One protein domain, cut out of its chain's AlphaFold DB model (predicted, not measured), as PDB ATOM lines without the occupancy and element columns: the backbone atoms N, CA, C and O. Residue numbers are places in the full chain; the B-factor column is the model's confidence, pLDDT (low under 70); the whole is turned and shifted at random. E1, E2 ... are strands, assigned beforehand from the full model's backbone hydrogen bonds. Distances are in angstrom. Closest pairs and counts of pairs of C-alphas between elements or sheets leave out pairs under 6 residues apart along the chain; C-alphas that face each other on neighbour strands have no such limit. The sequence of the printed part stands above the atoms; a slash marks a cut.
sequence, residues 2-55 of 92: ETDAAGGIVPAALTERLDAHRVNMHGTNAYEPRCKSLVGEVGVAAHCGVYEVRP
ATOM      1  N   GLU A   2      19.770   4.774 -17.362       91.88
ATOM      2  CA  GLU A   2      18.571   4.199 -18.008       91.88
ATOM      3  C   GLU A   2      18.761   3.961 -19.517       91.88
ATOM      4  O   GLU A   2      17.808   3.974 -20.294       91.88
ATOM      5  N   THR A   3      20.008   3.763 -19.944       96.88
ATOM      6  CA  THR A   3      20.372   3.568 -21.348       96.88
ATOM      7  C   THR A   3      20.325   2.097 -21.744       96.88
ATOM      8  O   THR A   3      20.599   1.241 -20.903       96.88
ATOM      9  N   ASP A   4      20.108   1.796 -23.021       96.81
ATOM     10  CA  ASP A   4      20.190   0.444 -23.599       96.81
ATOM     11  C   ASP A   4      21.513  -0.278 -23.276       96.81
ATOM     12  O   ASP A   4      21.513  -1.446 -22.895       96.81
ATOM     13  N   ALA A   5      22.637   0.443 -23.269       95.31
ATOM     14  CA  ALA A   5      23.950  -0.068 -22.866       95.31
ATOM     15  C   ALA A   5      24.059  -0.455 -21.372       95.31
ATOM     16  O   ALA A   5      25.056  -1.042 -20.955       95.31
ATOM     17  N   ALA A   6      23.064  -0.103 -20.556       94.50
ATOM     18  CA  ALA A   6      23.009  -0.349 -19.116       94.50
ATOM     19  C   ALA A   6      21.679  -1.002 -18.681       94.50
ATOM     20  O   ALA A   6      21.317  -0.930 -17.507       94.50
ATOM     21  N   GLY A   7      20.959  -1.637 -19.618       94.00
ATOM     22  CA  GLY A   7      19.717  -2.370 -19.351       94.00
ATOM     23  C   GLY A   7      18.444  -1.519 -19.285       94.00
ATOM     24  O   GLY A   7      17.401  -2.037 -18.898       94.00
ATOM     25  N   GLY A   8      18.511  -0.232 -19.639       95.12
ATOM     26  CA  GLY A   8      17.338   0.625 -19.830       95.12
ATOM     27  C   GLY A   8      16.858   0.666 -21.285       95.12
ATOM     28  O   GLY A   8      17.301  -0.122 -22.115       95.12
ATOM     29  N   ILE A   9      15.944   1.588 -21.596       96.12
ATOM     30  CA  ILE A   9      15.315   1.690 -22.931       96.12
ATOM     31  C   ILE A   9      15.850   2.847 -23.778       96.12
ATOM     32  O   ILE A   9      15.599   2.900 -24.978       96.12
ATOM     33  N   VAL A  10      16.580   3.785 -23.172       97.44
ATOM     34  CA  VAL A  10      17.026   5.006 -23.850       97.44
ATOM     35  C   VAL A  10      18.246   4.689 -24.714       97.44
ATOM     36  O   VAL A  10      19.238   4.199 -24.175       97.44
ATOM     37  N   PRO A  11      18.258   4.998 -26.021       97.38
ATOM     38  CA  PRO A  11      19.432   4.736 -26.845       97.38
ATOM     39  C   PRO A  11      20.668   5.481 -26.326       97.38
ATOM     40  O   PRO A  11      20.665   6.714 -26.266       97.38
ATOM     41  N   ALA A  12      21.746   4.765 -25.985       97.25
ATOM     42  CA  ALA A  12      22.958   5.377 -25.428       97.25
ATOM     43  C   ALA A  12      23.563   6.430 -26.371       97.25
ATOM     44  O   ALA A  12      24.099   7.436 -25.910       97.25
ATOM     45  N   ALA A  13      23.405   6.247 -27.687       96.88
ATOM     46  CA  ALA A  13      23.846   7.183 -28.724       96.88
ATOM     47  C   ALA A  13      23.168   8.570 -28.665       96.88
ATOM     48  O   ALA A  13      23.627   9.508 -29.313       96.88
ATOM     49  N   LEU A  14      22.076   8.714 -27.908       97.38
ATOM     50  CA  LEU A  14      21.381   9.986 -27.689       97.38
ATOM     51  C   LEU A  14      21.789  10.664 -26.374       97.38
ATOM     52  O   LEU A  14      21.235  11.711 -26.027       97.38
ATOM     53  N   THR A  15      22.741  10.083 -25.646       97.56
ATOM     54  CA  THR A  15      23.163  10.535 -24.320       97.56
ATOM     55  C   THR A  15      24.649  10.873 -24.277       97.56
ATOM     56  O   THR A  15      25.450  10.310 -25.016       97.56
ATOM     57  N   GLU A  16      25.032  11.767 -23.370       96.50
ATOM     58  CA  GLU A  16      26.426  12.038 -23.024       96.50
ATOM     59  C   GLU A  16      26.691  11.758 -21.544       96.50
ATOM     60  O   GLU A  16      25.792  11.769 -20.697       96.50
ATOM     61  N   ARG A  17      27.948  11.439 -21.224       95.38
ATOM     62  CA  ARG A  17      28.351  11.148 -19.848       95.38
ATOM     63  C   ARG A  17      28.292  12.432 -19.024       95.38
ATOM     64  O   ARG A  17      28.978  13.398 -19.347       95.38
ATOM     65  N   LEU A  18      27.540  12.394 -17.925       95.06
ATOM     66  CA  LEU A  18      27.535  13.457 -16.922       95.06
ATOM     67  C   LEU A  18      28.547  13.149 -15.811       95.06
ATOM     68  O   LEU A  18      29.370  13.992 -15.472       95.06
ATOM     69  N   ASP A  19      28.521  11.922 -15.283       94.50
ATOM     70  CA  ASP A  19      29.483  11.429 -14.290       94.50
ATOM     71  C   ASP A  19      29.584   9.892 -14.302       94.50
ATOM     72  O   ASP A  19      29.282   9.243 -15.306       94.50
ATOM     73  N   ALA A  20      30.076   9.292 -13.213       93.25
ATOM     74  CA  ALA A  20      30.262   7.851 -13.081       93.25
ATOM     75  C   ALA A  20      28.954   7.045 -13.205       93.25
ATOM     76  O   ALA A  20      28.984   5.940 -13.746       93.25
ATOM     77  N   HIS A  21      27.824   7.591 -12.748       92.62
ATOM     78  CA  HIS A  21      26.557   6.865 -12.613       92.62
ATOM     79  C   HIS A  21      25.397   7.492 -13.394       92.62
ATOM     80  O   HIS A  21      24.322   6.887 -13.486       92.62
ATOM     81  N   ARG A  22      25.599   8.686 -13.962       94.75
ATOM     82  CA  ARG A  22      24.574   9.451 -14.672       94.75
ATOM     83  C   ARG A  22      25.017   9.838 -16.077       94.75
ATOM     84  O   ARG A  22      26.185  10.117 -16.351       94.75
ATOM     85  N   VAL A  23      24.017   9.917 -16.939       96.94
ATOM     86  CA  VAL A  23      24.091  10.501 -18.276       96.94
ATOM     87  C   VAL A  23      23.021  11.577 -18.388       96.94
ATOM     88  O   VAL A  23      22.064  11.593 -17.611       96.94
ATOM     89  N   ASN A  24      23.167  12.453 -19.365       97.25
ATOM     90  CA  ASN A  24      22.140  13.393 -19.785       97.25
ATOM     91  C   ASN A  24      21.864  13.231 -21.279       97.25
ATOM     92  O   ASN A  24      22.687  12.721 -22.036       97.25
ATOM     93  N   MET A  25      20.673  13.649 -21.705       97.69
ATOM     94  CA  MET A  25      20.345  13.686 -23.128       97.69
ATOM     95  C   MET A  25      21.262  14.693 -23.825       97.69
ATOM     96  O   MET A  25      21.462  15.800 -23.313       97.69
ATOM     97  N   HIS A  26      21.783  14.350 -25.000       97.62
ATOM     98  CA  HIS A  26      22.659  15.241 -25.751       97.62
ATOM     99  C   HIS A  26      22.046  16.634 -25.943       97.62
ATOM    100  O   HIS A  26      20.894  16.774 -26.368       97.62
ATOM    101  N   GLY A  27      22.848  17.669 -25.679       96.50
ATOM    102  CA  GLY A  27      22.447  19.072 -25.837       96.50
ATOM    103  C   GLY A  27      21.710  19.653 -24.628       96.50
ATOM    104  O   GLY A  27      21.376  20.837 -24.626       96.50
ATOM    105  N   THR A  28      21.477  18.855 -23.581       96.25
ATOM    106  CA  THR A  28      20.906  19.350 -22.318       96.25
ATOM    107  C   THR A  28      21.963  19.781 -21.300       96.25
ATOM    108  O   THR A  28      21.631  20.516 -20.373       96.25
ATOM    109  N   ASN A  29      23.241  19.423 -21.492       95.88
ATOM    110  CA  ASN A  29      24.361  19.888 -20.663       95.88
ATOM    111  C   ASN A  29      24.867  21.292 -21.040       95.88
ATOM    112  O   ASN A  29      26.048  21.488 -21.323       95.88
ATOM    113  N   ALA A  30      23.973  22.271 -21.125       94.19
ATOM    114  CA  ALA A  30      24.317  23.606 -21.602       94.19
ATOM    115  C   ALA A  30      23.581  24.693 -20.815       94.19
ATOM    116  O   ALA A  30      22.524  24.452 -20.235       94.19
ATOM    117  N   TYR A  31      24.122  25.914 -20.850       93.44
ATOM    118  CA  TYR A  31      23.447  27.101 -20.310       93.44
ATOM    119  C   TYR A  31      22.086  27.340 -20.996       93.44
ATOM    120  O   TYR A  31      21.086  27.700 -20.365       93.44
ATOM    121  N   GLU A  32      22.032  27.064 -22.299       92.25
ATOM    122  CA  GLU A  32      20.813  27.068 -23.100       92.25
ATOM    123  C   GLU A  32      20.504  25.652 -23.587       92.25
ATOM    124  O   GLU A  32      20.909  25.272 -24.685       92.25
ATOM    125  N   PRO A  33      19.849  24.825 -22.753       93.88
ATOM    126  CA  PRO A  33      19.643  23.426 -23.078       93.88
ATOM    127  C   PRO A  33      18.655  23.278 -24.237       93.88
ATOM    128  O   PRO A  33      17.532  23.784 -24.190       93.88
ATOM    129  N   ARG A  34      19.053  22.508 -25.251       95.06
ATOM    130  CA  ARG A  34      18.178  22.036 -26.327       95.06
ATOM    131  C   ARG A  34      18.505  20.578 -26.616       95.06
ATOM    132  O   ARG A  34      19.536  20.270 -27.209       95.06
ATOM    133  N   CYS A  35      17.615  19.682 -26.193       96.69
ATOM    134  CA  CYS A  35      17.748  18.254 -26.467       96.69
ATOM    135  C   CYS A  35      17.849  18.018 -27.980       96.69
ATOM    136  O   CYS A  35      16.992  18.486 -28.731       96.69
ATOM    137  N   LYS A  36      18.863  17.270 -28.429       97.12
ATOM    138  CA  LYS A  36      19.034  16.943 -29.857       97.12
ATOM    139  C   LYS A  36      17.879  16.118 -30.428       97.12
ATOM    140  O   LYS A  36      17.645  16.176 -31.628       97.12
ATOM    141  N   SER A  37      17.147  15.391 -29.585       97.62
ATOM    142  CA  SER A  37      15.964  14.628 -29.994       97.62
ATOM    143  C   SER A  37      14.685  15.473 -30.076       97.62
ATOM    144  O   SER A  37      13.634  14.937 -30.426       97.62
ATOM    145  N   LEU A  38      14.727  16.764 -29.722       97.50
ATOM    146  CA  LEU A  38      13.579  17.657 -29.866       97.50
ATOM    147  C   LEU A  38      13.409  18.038 -31.341       97.50
ATOM    148  O   LEU A  38      14.275  18.684 -31.934       97.50
ATOM    149  N   VAL A  39      12.271  17.663 -31.912       98.25
ATOM    150  CA  VAL A  39      11.909  17.949 -33.299       98.25
ATOM    151  C   VAL A  39      11.026  19.190 -33.333       98.25
ATOM    152  O   VAL A  39      10.155  19.349 -32.483       98.25
ATOM    153  N   GLY A  40      11.243  20.065 -34.317       97.12
ATOM    154  CA  GLY A  40      10.440  21.269 -34.530       97.12
ATOM    155  C   GLY A  40      10.840  22.477 -33.676       97.12
ATOM    156  O   GLY A  40      11.891  22.510 -33.018       97.12
ATOM    157  N   GLU A  41       9.985  23.497 -33.721       95.19
ATOM    158  CA  GLU A  41      10.173  24.792 -33.066       95.19
ATOM    159  C   GLU A  41       9.191  24.970 -31.903       95.19
ATOM    160  O   GLU A  41       7.996  24.673 -32.013       95.19
ATOM    161  N   VAL A  42       9.716  25.416 -30.756       94.31
ATOM    162  CA  VAL A  42       8.925  25.627 -29.537       94.31
ATOM    163  C   VAL A  42       7.948  26.772 -29.774       94.31
ATOM    164  O   VAL A  42       8.347  27.831 -30.238       94.31
ATOM    165  N   GLY A  43       6.672  26.552 -29.451       92.31
ATOM    166  CA  GLY A  43       5.594  27.502 -29.746       92.31
ATOM    167  C   GLY A  43       4.962  27.332 -31.133       92.31
ATOM    168  O   GLY A  43       3.956  27.976 -31.402       92.31
ATOM    169  N   VAL A  44       5.499  26.444 -31.982       94.94
ATOM    170  CA  VAL A  44       4.937  26.131 -33.308       94.94
ATOM    171  C   VAL A  44       4.487  24.672 -33.382       94.94
ATOM    172  O   VAL A  44       3.295  24.395 -33.442       94.94
ATOM    173  N   ALA A  45       5.434  23.726 -33.369       95.50
ATOM    174  CA  ALA A  45       5.161  22.293 -33.549       95.50
ATOM    175  C   ALA A  45       6.252  21.403 -32.913       95.50
ATOM    176  O   ALA A  45       6.654  20.377 -33.471       95.50
ATOM    177  N   ALA A  46       6.785  21.822 -31.762       95.56
ATOM    178  CA  ALA A  46       7.818  21.070 -31.057       95.56
ATOM    179  C   ALA A  46       7.275  19.781 -30.418       95.56
ATOM    180  O   ALA A  46       6.260  19.810 -29.726       95.56
ATOM    181  N   HIS A  47       7.994  18.671 -30.588       95.75
ATOM    182  CA  HIS A  47       7.685  17.386 -29.953       95.75
ATOM    183  C   HIS A  47       8.949  16.530 -29.766       95.75
ATOM    184  O   HIS A  47       9.999  16.783 -30.364       95.75
ATOM    185  N   CYS A  48       8.873  15.511 -28.908       96.62
ATOM    186  CA  CYS A  48       9.979  14.577 -28.702       96.62
ATOM    187  C   CYS A  48      10.041  13.565 -29.855       96.62
ATOM    188  O   CYS A  48       9.099  12.800 -30.044       96.62
ATOM    189  N   GLY A  49      11.160  13.502 -30.579       97.69
ATOM    190  CA  GLY A  49      11.367  12.526 -31.657       97.69
ATOM    191  C   GLY A  49      11.617  11.092 -31.176       97.69
ATOM    192  O   GLY A  49      11.680  10.175 -31.985       97.69
ATOM    193  N   VAL A  50      11.770  10.890 -29.865       97.00
ATOM    194  CA  VAL A  50      12.028   9.583 -29.237       97.00
ATOM    195  C   VAL A  50      11.060   9.313 -28.089       97.00
ATOM    196  O   VAL A  50      11.438   8.745 -27.068       97.00
ATOM    197  N   TYR A  51       9.815   9.774 -28.237       95.88
ATOM    198  CA  TYR A  51       8.814   9.771 -27.171       95.88
ATOM    199  C   TYR A  51       8.693   8.402 -26.484       95.88
ATOM    200  O   TYR A  51       8.806   8.345 -25.264       95.88
ATOM    201  N   GLU A  52       8.582   7.311 -27.241       96.12
ATOM    202  CA  GLU A  52       8.427   5.942 -26.715       96.12
ATOM    203  C   GLU A  52       9.616   5.426 -25.889       96.12
ATOM    204  O   GLU A  52       9.455   4.559 -25.038       96.12
ATOM    205  N   VAL A  53      10.817   5.959 -26.120       96.69
ATOM    206  CA  VAL A  53      12.064   5.488 -25.489       96.69
ATOM    207  C   VAL A  53      12.730   6.584 -24.656       96.69
ATOM    208  O   VAL A  53      13.954   6.641 -24.521       96.69
ATOM    209  N   ARG A  54      11.922   7.506 -24.119       95.94
ATOM    210  CA  ARG A  54      12.382   8.617 -23.275       95.94
ATOM    211  C   ARG A  54      12.800   8.135 -21.871       95.94
ATOM    212  O   ARG A  54      12.211   7.183 -21.366       95.94
ATOM    213  N   PRO A  55      13.782   8.792 -21.222       95.81
ATOM    214  CA  PRO A  55      14.193   8.460 -19.854       95.81
ATOM    215  C   PRO A  55      13.114   8.854 -18.834       95.81
ATOM    216  O   PRO A  55      12.275   9.716 -19.127       95.81
TER     217      PRO A  55
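What this domain is: This is residues 2 to 55 of the 92 residues of an uncharacterized protein of Luteibacter yeojuensis (UniProt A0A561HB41). A chain with little regular structure winds in loops through a flat outline, with the turn of a small hairpin of E1 and E2 at one end and a narrow loop, residues 38 to 48, at the other. The 54 printed residues hold no named helix and two named strands, E1 then E2, antiparallel; the class is all strand, with 6 residues in named elements. The whole is only just compact, close to loose, with a radius of gyration of the C-alphas of 11.8 A and spans of 36 by 26 by 13 A.

How they stand to each other: After residues 2 to 14, E1, residues 15 to 17, forms a hairpin with E2, residues 23 to 25, through a tight link of five residues. Their directions stand at 146 degrees. C-alphas 15 and 25 face each other at 4.4 A. N 16 and O 24 are within hydrogen-bond range at 2.9 A, N 24 and O 16 at 3.0 A. Residues 38 to 39 pair antiparallel with 47 to 48.

Where its parts are: E1 begins at C-alpha 15 (23.163, 10.535, -24.320); E2 ends at C-alpha 25 (20.345, 13.686, -23.128). Each measures 6.9 A.

The domain as a whole: The C-alphas farthest apart, Ala 20 and Val 44, are 37.2 A apart. Residues 26 to 55 hold no named element. The printed part has no cut; no printed residue is under 70 in pLDDT.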